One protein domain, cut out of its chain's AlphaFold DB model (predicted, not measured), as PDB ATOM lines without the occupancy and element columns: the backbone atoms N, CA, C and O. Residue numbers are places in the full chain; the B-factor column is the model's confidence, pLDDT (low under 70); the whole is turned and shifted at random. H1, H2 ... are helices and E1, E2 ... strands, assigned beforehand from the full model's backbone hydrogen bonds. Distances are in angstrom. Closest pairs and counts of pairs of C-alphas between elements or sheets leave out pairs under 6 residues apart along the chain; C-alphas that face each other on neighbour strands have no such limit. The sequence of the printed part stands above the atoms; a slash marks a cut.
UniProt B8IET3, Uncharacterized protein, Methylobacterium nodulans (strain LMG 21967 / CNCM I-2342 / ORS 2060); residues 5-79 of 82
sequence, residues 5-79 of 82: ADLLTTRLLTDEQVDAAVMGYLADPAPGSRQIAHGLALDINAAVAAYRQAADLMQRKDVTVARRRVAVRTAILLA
ATOM      1  N   ALA A   5     -34.344-124.482  73.795       95.25
ATOM      2  CA  ALA A   5     -33.547-123.821  74.829       95.25
ATOM      3  C   ALA A   5     -33.429-122.302  74.605       95.25
ATOM      4  O   ALA A   5     -33.474-121.535  75.572       95.25
ATOM      5  N   ASP A   6     -33.344-121.856  73.348       95.62
ATOM      6  CA  ASP A   6     -33.347-120.427  73.021       95.62
ATOM      7  C   ASP A   6     -34.687-119.786  73.406       95.62
ATOM      8  O   ASP A   6     -34.696-118.741  74.053       95.62
ATOM      9  N   LEU A   7     -35.816-120.446  73.110       92.75
ATOM     10  CA  LEU A   7     -37.149-119.957  73.492       92.75
ATOM     11  C   LEU A   7     -37.338-119.850  75.010       92.75
ATOM     12  O   LEU A   7     -37.958-118.896  75.490       92.75
ATOM     13  N   LEU A   8     -36.808-120.816  75.765       93.00
ATOM     14  CA  LEU A   8     -36.813-120.790  77.228       93.00
ATOM     15  C   LEU A   8     -35.978-119.613  77.752       93.00
ATOM     16  O   LEU A   8     -36.420-118.862  78.621       93.00
ATOM     17  N   THR A   9     -34.804-119.389  77.158       93.56
ATOM     18  CA  THR A   9     -33.917-118.269  77.505       93.56
ATOM     19  C   THR A   9     -34.571-116.914  77.219       93.56
ATOM     20  O   THR A   9     -34.458-115.989  78.024       93.56
ATOM     21  N   THR A  10     -35.322-116.795  76.120       93.38
ATOM     22  CA  THR A  10     -36.070-115.578  75.766       93.38
ATOM     23  C   THR A  10     -37.432-115.469  76.455       93.38
ATOM     24  O   THR A  10     -38.183-114.542  76.158       93.38
ATOM     25  N   ARG A  11     -37.775-116.398  77.363       91.62
ATOM     26  CA  ARG A  11     -39.068-116.469  78.076       91.62
ATOM     27  C   ARG A  11     -40.296-116.529  77.157       91.62
ATOM     28  O   ARG A  11     -41.388-116.124  77.545       91.62
ATOM     29  N   LEU A  12     -40.116-117.044  75.943       90.62
ATOM     30  CA  LEU A  12     -41.216-117.409  75.044       90.62
ATOM     31  C   LEU A  12     -41.803-118.781  75.411       90.62
ATOM     32  O   LEU A  12     -42.899-119.127  74.977       90.62
ATOM     33  N   LEU A  13     -41.067-119.536  76.227       93.88
ATOM     34  CA  LEU A  13     -41.462-120.786  76.851       93.88
ATOM     35  C   LEU A  13     -41.128-120.727  78.346       93.88
ATOM     36  O   LEU A  13     -40.171-120.050  78.728       93.88
ATOM     37  N   THR A  14     -41.878-121.443  79.182       96.12
ATOM     38  CA  THR A  14     -41.561-121.614  80.610       96.12
ATOM     39  C   THR A  14     -41.060-123.022  80.914       96.12
ATOM     40  O   THR A  14     -41.311-123.970  80.163       96.12
ATOM     41  N   ASP A  15     -40.367-123.180  82.042       95.94
ATOM     42  CA  ASP A  15     -39.931-124.495  82.512       95.94
ATOM     43  C   ASP A  15     -41.119-125.430  82.763       95.94
ATOM     44  O   ASP A  15     -41.048-126.610  82.427       95.94
ATOM     45  N   GLU A  16     -42.242-124.910  83.264       96.62
ATOM     46  CA  GLU A  16     -43.462-125.687  83.502       96.62
ATOM     47  C   GLU A  16     -44.055-126.227  82.198       96.62
ATOM     48  O   GLU A  16     -44.541-127.356  82.166       96.62
ATOM     49  N   GLN A  17     -43.994-125.451  81.113       97.25
ATOM     50  CA  GLN A  17     -44.445-125.896  79.793       97.25
ATOM     51  C   GLN A  17     -43.555-127.018  79.252       97.25
ATOM     52  O   GLN A  17     -44.060-128.019  78.739       97.25
ATOM     53  N   VAL A  18     -42.234-126.897  79.423       96.75
ATOM     54  CA  VAL A  18     -41.286-127.963  79.063       96.75
ATOM     55  C   VAL A  18     -41.546-129.214  79.901       96.75
ATOM     56  O   VAL A  18     -41.639-130.311  79.357       96.75
ATOM     57  N   ASP A  19     -41.693-129.070  81.216       96.69
ATOM     58  CA  ASP A  19     -41.937-130.193  82.117       96.69
ATOM     59  C   ASP A  19     -43.276-130.883  81.824       96.69
ATOM     60  O   ASP A  19     -43.336-132.115  81.798       96.69
ATOM     61  N   ALA A  20     -44.331-130.120  81.529       96.75
ATOM     62  CA  ALA A  20     -45.616-130.665  81.103       96.75
ATOM     63  C   ALA A  20     -45.485-131.461  79.794       96.75
ATOM     64  O   ALA A  20     -46.009-132.573  79.698       96.75
ATOM     65  N   ALA A  21     -44.731-130.946  78.817       96.50
ATOM     66  CA  ALA A  21     -44.459-131.643  77.562       96.50
ATOM     67  C   ALA A  21     -43.689-132.958  77.783       96.50
ATOM     68  O   ALA A  21     -44.050-133.994  77.219       96.50
ATOM     69  N   VAL A  22     -42.672-132.944  78.652       97.31
ATOM     70  CA  VAL A  22     -41.905-134.144  79.027       97.31
ATOM     71  C   VAL A  22     -42.818-135.193  79.657       97.31
ATOM     72  O   VAL A  22     -42.793-136.356  79.254       97.31
ATOM     73  N   MET A  23     -43.629-134.800  80.641       96.44
ATOM     74  CA  MET A  23     -44.517-135.726  81.344       96.44
ATOM     75  C   MET A  23     -45.607-136.282  80.422       96.44
ATOM     76  O   MET A  23     -45.876-137.481  80.464       96.44
ATOM     77  N   GLY A  24     -46.174-135.449  79.544       96.31
ATOM     78  CA  GLY A  24     -47.147-135.880  78.541       96.31
ATOM     79  C   GLY A  24     -46.569-136.890  77.546       96.31
ATOM     80  O   GLY A  24     -47.222-137.880  77.228       96.31
ATOM     81  N   TYR A  25     -45.328-136.693  77.092       96.38
ATOM     82  CA  TYR A  25     -44.652-137.665  76.227       96.38
ATOM     83  C   TYR A  25     -44.309-138.972  76.949       96.38
ATOM     84  O   TYR A  25     -44.460-140.047  76.382       96.38
ATOM     85  N   LEU A  26     -43.867-138.922  78.208       95.00
ATOM     86  CA  LEU A  26     -43.575-140.147  78.959       95.00
ATOM     87  C   LEU A  26     -44.832-140.973  79.268       95.00
ATOM     88  O   LEU A  26     -44.730-142.194  79.366       95.00
ATOM     89  N   ALA A  27     -45.986-140.321  79.437       95.69
ATOM     90  CA  ALA A  27     -47.266-140.993  79.648       95.69
ATOM     91  C   ALA A  27     -47.803-141.653  78.366       95.69
ATOM     92  O   ALA A  27     -48.385-142.733  78.428       95.69
ATOM     93  N   ASP A  28     -47.578-141.020  77.214       95.19
ATOM     94  CA  ASP A  28     -47.942-141.532  75.896       95.19
ATOM     95  C   ASP A  28     -46.830-141.176  74.901       95.19
ATOM     96  O   ASP A  28     -46.800-140.040  74.433       95.19
ATOM     97  N   PRO A  29     -45.901-142.088  74.565       93.31
ATOM     98  CA  PRO A  29     -44.761-141.795  73.697       93.31
ATOM     99  C   PRO A  29     -45.080-141.913  72.194       93.31
ATOM    100  O   PRO A  29     -44.191-142.209  71.394       93.31
ATOM    101  N   ALA A  30     -46.333-141.700  71.781       92.94
ATOM    102  CA  ALA A  30     -46.715-141.716  70.371       92.94
ATOM    103  C   ALA A  30     -45.999-140.633  69.523       92.94
ATOM    104  O   ALA A  30     -45.789-139.508  69.998       92.94
ATOM    105  N   PRO A  31     -45.650-140.936  68.258       93.69
ATOM    106  CA  PRO A  31     -45.102-139.955  67.324       93.69
ATOM    107  C   PRO A  31     -46.112-138.858  66.957       93.69
ATOM    108  O   PRO A  31     -47.322-139.056  67.074       93.69
ATOM    109  N   GLY A  32     -45.606-137.724  66.464       91.44
ATOM    110  CA  GLY A  32     -46.408-136.608  65.963       91.44
ATOM    111  C   GLY A  32     -46.279-135.326  66.788       91.44
ATOM    112  O   GLY A  32     -45.904-135.336  67.963       91.44
ATOM    113  N   SER A  33     -46.604-134.199  66.148       93.00
ATOM    114  CA  SER A  33     -46.518-132.868  66.752       93.00
ATOM    115  C   SER A  33     -47.498-132.696  67.907       93.00
ATOM    116  O   SER A  33     -48.698-132.932  67.769       93.00
ATOM    117  N   ARG A  34     -46.989-132.202  69.037       91.56
ATOM    118  CA  ARG A  34     -47.772-131.862  70.227       91.56
ATOM    119  C   ARG A  34     -47.594-130.399  70.556       91.56
ATOM    120  O   ARG A  34     -46.489-129.870  70.459       91.56
ATOM    121  N   GLN A  35     -48.677-129.755  70.965       93.75
ATOM    122  CA  GLN A  35     -48.610-128.382  71.428       93.75
ATOM    123  C   GLN A  35     -47.885-128.333  72.779       93.75
ATOM    124  O   GLN A  35     -48.307-128.987  73.731       93.75
ATOM    125  N   ILE A  36     -46.798-127.565  72.848       93.88
ATOM    126  CA  ILE A  36     -46.009-127.371  74.076       93.88
ATOM    127  C   ILE A  36     -46.217-125.973  74.670       93.88
ATOM    128  O   ILE A  36     -46.098-125.791  75.876       93.88
ATOM    129  N   ALA A  37     -46.595-124.999  73.837       92.75
ATOM    130  CA  ALA A  37     -47.046-123.675  74.252       92.75
ATOM    131  C   ALA A  37     -47.988-123.066  73.205       92.75
ATOM    132  O   ALA A  37     -48.275-123.665  72.165       92.75
ATOM    133  N   HIS A  38     -48.527-121.879  73.480       89.00
ATOM    134  CA  HIS A  38     -49.377-121.183  72.517       89.00
ATOM    135  C   HIS A  38     -48.601-120.883  71.226       89.00
ATOM    136  O   HIS A  38     -47.541-120.268  71.271       89.00
ATOM    137  N   GLY A  39     -49.120-121.342  70.082       89.94
ATOM    138  CA  GLY A  39     -48.475-121.164  68.777       89.94
ATOM    139  C   GLY A  39     -47.211-122.006  68.554       89.94
ATOM    140  O   GLY A  39     -46.562-121.839  67.527       89.94
ATOM    141  N   LEU A  40     -46.869-122.913  69.478       91.81
ATOM    142  CA  LEU A  40     -45.659-123.726  69.408       91.81
ATOM    143  C   LEU A  40     -45.981-125.215  69.551       91.81
ATOM    144  O   LEU A  40     -46.449-125.674  70.599       91.81
ATOM    145  N   ALA A  41     -45.672-125.970  68.500       94.12
ATOM    146  CA  ALA A  41     -45.792-127.419  68.468       94.12
ATOM    147  C   ALA A  41     -44.441-128.074  68.167       94.12
ATOM    148  O   ALA A  41     -43.632-127.529  67.419       94.12
ATOM    149  N   LEU A  42     -44.214-129.251  68.749       94.56
ATOM    150  CA  LEU A  42     -42.994-130.032  68.579       94.56
ATOM    151  C   LEU A  42     -43.334-131.520  68.469       94.56
ATOM    152  O   LEU A  42     -44.108-132.038  69.277       94.56
ATOM    153  N   ASP A  43     -42.730-132.223  67.510       95.69
ATOM    154  CA  ASP A  43     -42.706-133.688  67.524       95.69
ATOM    155  C   ASP A  43     -41.627-134.160  68.509       95.69
ATOM    156  O   ASP A  43     -40.433-134.231  68.201       95.69
ATOM    157  N   ILE A  44     -42.060-134.451  69.737       95.81
ATOM    158  CA  ILE A  44     -41.168-134.867  70.825       95.81
ATOM    159  C   ILE A  44     -40.540-136.231  70.518       95.81
ATOM    160  O   ILE A  44     -39.383-136.462  70.867       95.81
ATOM    161  N   ASN A  45     -41.256-137.122  69.830       96.31
ATOM    162  CA  ASN A  45     -40.708-138.419  69.460       96.31
ATOM    163  C   ASN A  45     -39.568-138.267  68.445       96.31
ATOM    164  O   ASN A  45     -38.528-138.908  68.589       96.31
ATOM    165  N   ALA A  46     -39.735-137.387  67.454       95.75
ATOM    166  CA  ALA A  46     -38.678-137.063  66.500       95.75
ATOM    167  C   ALA A  46     -37.462-136.429  67.197       95.75
ATOM    168  O   ALA A  46     -36.329-136.823  66.923       95.75
ATOM    169  N   ALA A  47     -37.682-135.518  68.152       96.06
ATOM    170  CA  ALA A  47     -36.607-134.933  68.956       96.06
ATOM    171  C   ALA A  47     -35.845-135.995  69.772       96.06
ATOM    172  O   ALA A  47     -34.613-136.015  69.788       96.06
ATOM    173  N   VAL A  48     -36.566-136.924  70.407       96.50
ATOM    174  CA  VAL A  48     -35.981-138.052  71.150       96.50
ATOM    175  C   VAL A  48     -35.190-138.979  70.228       96.50
ATOM    176  O   VAL A  48     -34.084-139.378  70.585       96.50
ATOM    177  N   ALA A  49     -35.709-139.288  69.038       95.50
ATOM    178  CA  ALA A  49     -35.019-140.120  68.052       95.50
ATOM    179  C   ALA A  49     -33.748-139.452  67.501       95.50
ATOM    180  O   ALA A  49     -32.754-140.133  67.249       95.50
ATOM    181  N   ALA A  50     -33.754-138.125  67.352       94.69
ATOM    182  CA  ALA A  50     -32.590-137.353  66.920       94.69
ATOM    183  C   ALA A  50     -31.478-137.301  67.987       94.69
ATOM    184  O   ALA A  50     -30.302-137.155  67.648       94.69
ATOM    185  N   TYR A  51     -31.818-137.462  69.272       94.00
ATOM    186  CA  TYR A  51     -30.853-137.485  70.370       94.00
ATOM    187  C   TYR A  51     -30.535-138.920  70.821       94.00
ATOM    188  O   TYR A  51     -31.225-139.487  71.668       94.00
ATOM    189  N   ARG A  52     -29.436-139.498  70.300       91.62
ATOM    190  CA  ARG A  52     -29.035-140.910  70.519       91.62
ATOM    191  C   ARG A  52     -29.157-141.373  71.975       91.62
ATOM    192  O   ARG A  52     -29.735-142.421  72.234       91.62
ATOM    193  N   GLN A  53     -28.667-140.583  72.932       90.00
ATOM    194  CA  GLN A  53     -28.730-140.960  74.346       90.00
ATOM    195  C   GLN A  53     -30.176-141.092  74.856       90.00
ATOM    196  O   GLN A  53     -30.456-141.990  75.650       90.00
ATOM    197  N   ALA A  54     -31.102-140.228  74.427       92.06
ATOM    198  CA  ALA A  54     -32.509-140.380  74.791       92.06
ATOM    199  C   ALA A  54     -33.146-141.583  74.100       92.06
ATOM    200  O   ALA A  54     -33.836-142.347  74.773       92.06
ATOM    201  N   ALA A  55     -32.868-141.800  72.813       93.25
ATOM    202  CA  ALA A  55     -33.352-142.975  72.093       93.25
ATOM    203  C   ALA A  55     -32.938-144.287  72.791       93.25
ATOM    204  O   ALA A  55     -33.789-145.137  73.062       93.25
ATOM    205  N   ASP A  56     -31.666-144.411  73.183       93.75
ATOM    206  CA  ASP A  56     -31.139-145.590  73.880       93.75
ATOM    207  C   ASP A  56     -31.818-145.800  75.244       93.75
ATOM    208  O   ASP A  56     -32.222-146.911  75.601       93.75
ATOM    209  N   LEU A  57     -31.991-144.725  76.023       92.69
ATOM    210  CA  LEU A  57     -32.655-144.794  77.327       92.69
ATOM    211  C   LEU A  57     -34.141-145.140  77.207       92.69
ATOM    212  O   LEU A  57     -34.686-145.785  78.106       92.69
ATOM    213  N   MET A  58     -34.793-144.758  76.108       91.94
ATOM    214  CA  MET A  58     -36.198-145.081  75.892       91.94
ATOM    215  C   MET A  58     -36.427-146.578  75.639       91.94
ATOM    216  O   MET A  58     -37.438-147.115  76.102       91.94
ATOM    217  N   GLN A  59     -35.464-147.274  75.028       92.19
ATOM    218  CA  GLN A  59     -35.548-148.710  74.718       92.19
ATOM    219  C   GLN A  59     -35.244-149.628  75.917       92.19
ATOM    220  O   GLN A  59     -35.653-150.791  75.946       92.19
ATOM    221  N   ARG A  60     -34.543-149.125  76.936       91.75
ATOM    222  CA  ARG A  60     -34.057-149.923  78.071       91.75
ATOM    223  C   ARG A  60     -35.078-150.091  79.199       91.75
ATOM    224  O   ARG A  60     -35.452-149.123  79.855       91.75
ATOM    225  N   LYS A  61     -35.463-151.327  79.521       86.19
ATOM    226  CA  LYS A  61     -36.449-151.620  80.587       86.19
ATOM    227  C   LYS A  61     -35.964-151.314  82.015       86.19
ATOM    228  O   LYS A  61     -36.791-151.137  82.900       86.19
ATOM    229  N   ASP A  62     -34.654-151.230  82.238       91.38
ATOM    230  CA  ASP A  62     -34.016-151.028  83.550       91.38
ATOM    231  C   ASP A  62     -33.768-149.548  83.908       91.38
ATOM    232  O   ASP A  62     -33.168-149.231  84.937       91.38
ATOM    233  N   VAL A  63     -34.210-148.613  83.063       92.19
ATOM    234  CA  VAL A  63     -34.001-147.176  83.273       92.19
ATOM    235  C   VAL A  63     -35.124-146.590  84.120       92.19
ATOM    236  O   VAL A  63     -36.302-146.685  83.776       92.19
ATOM    237  N   THR A  64     -34.744-145.904  85.198       93.69
ATOM    238  CA  THR A  64     -35.682-145.212  86.086       93.69
ATOM    239  C   THR A  64     -36.451-144.103  85.363       93.69
ATOM    240  O   THR A  64     -35.934-143.445  84.456       93.69
ATOM    241  N   VAL A  65     -37.673-143.824  85.826       91.19
ATOM    242  CA  VAL A  65     -38.511-142.732  85.295       91.19
ATOM    243  C   VAL A  65     -37.779-141.386  85.352       91.19
ATOM    244  O   VAL A  65     -37.801-140.631  84.385       91.19
ATOM    245  N   ALA A  66     -37.048-141.116  86.438       93.81
ATOM    246  CA  ALA A  66     -36.258-139.893  86.582       93.81
ATOM    247  C   ALA A  66     -35.190-139.744  85.482       93.81
ATOM    248  O   ALA A  66     -35.030-138.662  84.920       93.81
ATOM    249  N   ARG A  67     -34.491-140.831  85.119       94.94
ATOM    250  CA  ARG A  67     -33.499-140.805  84.029       94.94
ATOM    251  C   ARG A  67     -34.151-140.587  82.666       94.94
ATOM    252  O   ARG A  67     -33.618-139.823  81.867       94.94
ATOM    253  N   ARG A  68     -35.312-141.204  82.416       94.44
ATOM    254  CA  ARG A  68     -36.091-140.971  81.186       94.44
ATOM    255  C   ARG A  68     -36.537-139.515  81.079       94.44
ATOM    256  O   ARG A  68     -36.357-138.912  80.029       94.44
ATOM    257  N   ARG A  69     -37.023-138.926  82.178       96.25
ATOM    258  CA  ARG A  69     -37.411-137.509  82.246       96.25
ATOM    259  C   ARG A  69     -36.263-136.584  81.856       96.25
ATOM    260  O   ARG A  69     -36.457-135.712  81.017       96.25
ATOM    261  N   VAL A  70     -35.073-136.791  82.424       96.81
ATOM    262  CA  VAL A  70     -33.890-135.983  82.083       96.81
ATOM    263  C   VAL A  70     -33.546-136.125  80.602       96.81
ATOM    264  O   VAL A  70     -33.371-135.118  79.926       96.81
ATOM    265  N   ALA A  71     -33.516-137.351  80.078       96.38
ATOM    266  CA  ALA A  71     -33.157-137.597  78.685       96.38
ATOM    267  C   ALA A  71     -34.137-136.950  77.692       96.38
ATOM    268  O   ALA A  71     -33.710-136.295  76.743       96.38
ATOM    269  N   VAL A  72     -35.443-137.089  77.939       96.75
ATOM    270  CA  VAL A  72     -36.491-136.463  77.120       96.75
ATOM    271  C   VAL A  72     -36.419-134.941  77.221       96.75
ATOM    272  O   VAL A  72     -36.479-134.269  76.196       96.75
ATOM    273  N   ARG A  73     -36.220-134.379  78.422       97.94
ATOM    274  CA  ARG A  73     -36.060-132.928  78.594       97.94
ATOM    275  C   ARG A  73     -34.865-132.405  77.800       97.94
ATOM    276  O   ARG A  73     -34.999-131.407  77.102       97.94
ATOM    277  N   THR A  74     -33.723-133.090  77.851       97.69
ATOM    278  CA  THR A  74     -32.543-132.724  77.056       97.69
ATOM    279  C   THR A  74     -32.832-132.785  75.557       97.69
ATOM    280  O   THR A  74     -32.500-131.841  74.847       97.69
ATOM    281  N   ALA A  75     -33.489-133.844  75.077       97.19
ATOM    282  CA  ALA A  75     -33.858-133.968  73.668       97.19
ATOM    283  C   ALA A  75     -34.772-132.821  73.202       97.19
ATOM    284  O   ALA A  75     -34.535-132.245  72.146       97.19
ATOM    285  N   ILE A  76     -35.769-132.449  74.015       96.50
ATOM    286  CA  ILE A  76     -36.657-131.312  73.739       96.50
ATOM    287  C   ILE A  76     -35.859-130.009  73.671       96.50
ATOM    288  O   ILE A  76     -35.997-129.278  72.700       96.50
ATOM    289  N   LEU A  77     -35.001-129.727  74.656       96.88
ATOM    290  CA  LEU A  77     -34.223-128.482  74.706       96.88
ATOM    291  C   LEU A  77     -33.277-128.318  73.504       96.88
ATOM    292  O   LEU A  77     -33.091-127.200  73.030       96.88
ATOM    293  N   LEU A  78     -32.714-129.420  72.999       96.69
ATOM    294  CA  LEU A  78     -31.830-129.439  71.827       96.69
ATOM    295  C   LEU A  78     -32.580-129.454  70.484       96.69
ATOM    296  O   LEU A  78     -31.952-129.330  69.428       96.69
ATOM    297  N   ALA A  79     -33.904-129.627  70.496       95.56
ATOM    298  CA  ALA A  79     -34.694-129.650  69.278       95.56
ATOM    299  C   ALA A  79     -34.688-128.270  68.612       95.56
ATOM    300  O   ALA A  79     -34.864-127.240  69.268       95.56
TER     301      ALA A  79
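What this domain is: This is residues 5 to 79 of the 82 residues of an uncharacterized protein of Methylobacterium nodulans (strain LMG 21967 / CNCM I-2342 / ORS 2060) (UniProt B8IET3). H5, the longest helix, forms the core: H2 crosses it, H3 and H4 pack on it, and the small hairpin E1 and E2 packs on H2 through E1. H1 and H4 lie toward opposite ends of the longest axis. The printed part has 75 residues, mostly helix, with five named helices and two named, antiparallel strands in the order H1 H2 E1 E2 H3 H4 H5. It is compact, with a radius of gyration of the C-alphas of 11.7 A, and elongated, spanning 35 by 22 by 20 A.

How they stand to each other: H1, residues 5 to 9, is close to but not clearly touching H5, residues 65 to 78; their closest C-alphas, of Ala 5 and Leu 77, are 4.7 A apart. H2, residues 15 to 27, touches H5 at a steep tilt of 58 degrees, opposite ways, the closest C-alphas being Val 22 and Arg 73, 6.0 A. The closest C-alphas of H2 and E1, residues 33 to 37, are Ala 21 and Ile 36, 5.7 A. E1 and E2, residues 40 to 43, form an antiparallel hairpin at 144 degrees, with N 34 and O 42 within hydrogen-bond range at 2.9 A. H3, residues 44 to 50, touches residues 72 to 78 of H5, about perpendicular at 79 degrees; the closest C-alphas, Val 48 and Ala 75, are 5.2 A apart. H4, residues 52 to 59, and H5 touch as a helical hairpin at 35.1 degrees, only just steep, with closest C-alphas Ala 54 and Ala 71, 4.8 A. In the five helices every O i to N i+4 pair is within hydrogen-bond range.

Where its parts are: H1 begins at C-alpha 5, (-33.547, -123.821, 74.829). H2 is 18.3 A long, E1 11.9 A and H5 20.1 A; H5 ends at C-alpha 78, (-31.830, -129.439, 71.827).

The domain as a whole: The C-alphas farthest apart, Thr 10 and Lys 61, are 36.4 A apart. The printed part has no cut, its links are tight, and no printed residue is under 70 in pLDDT.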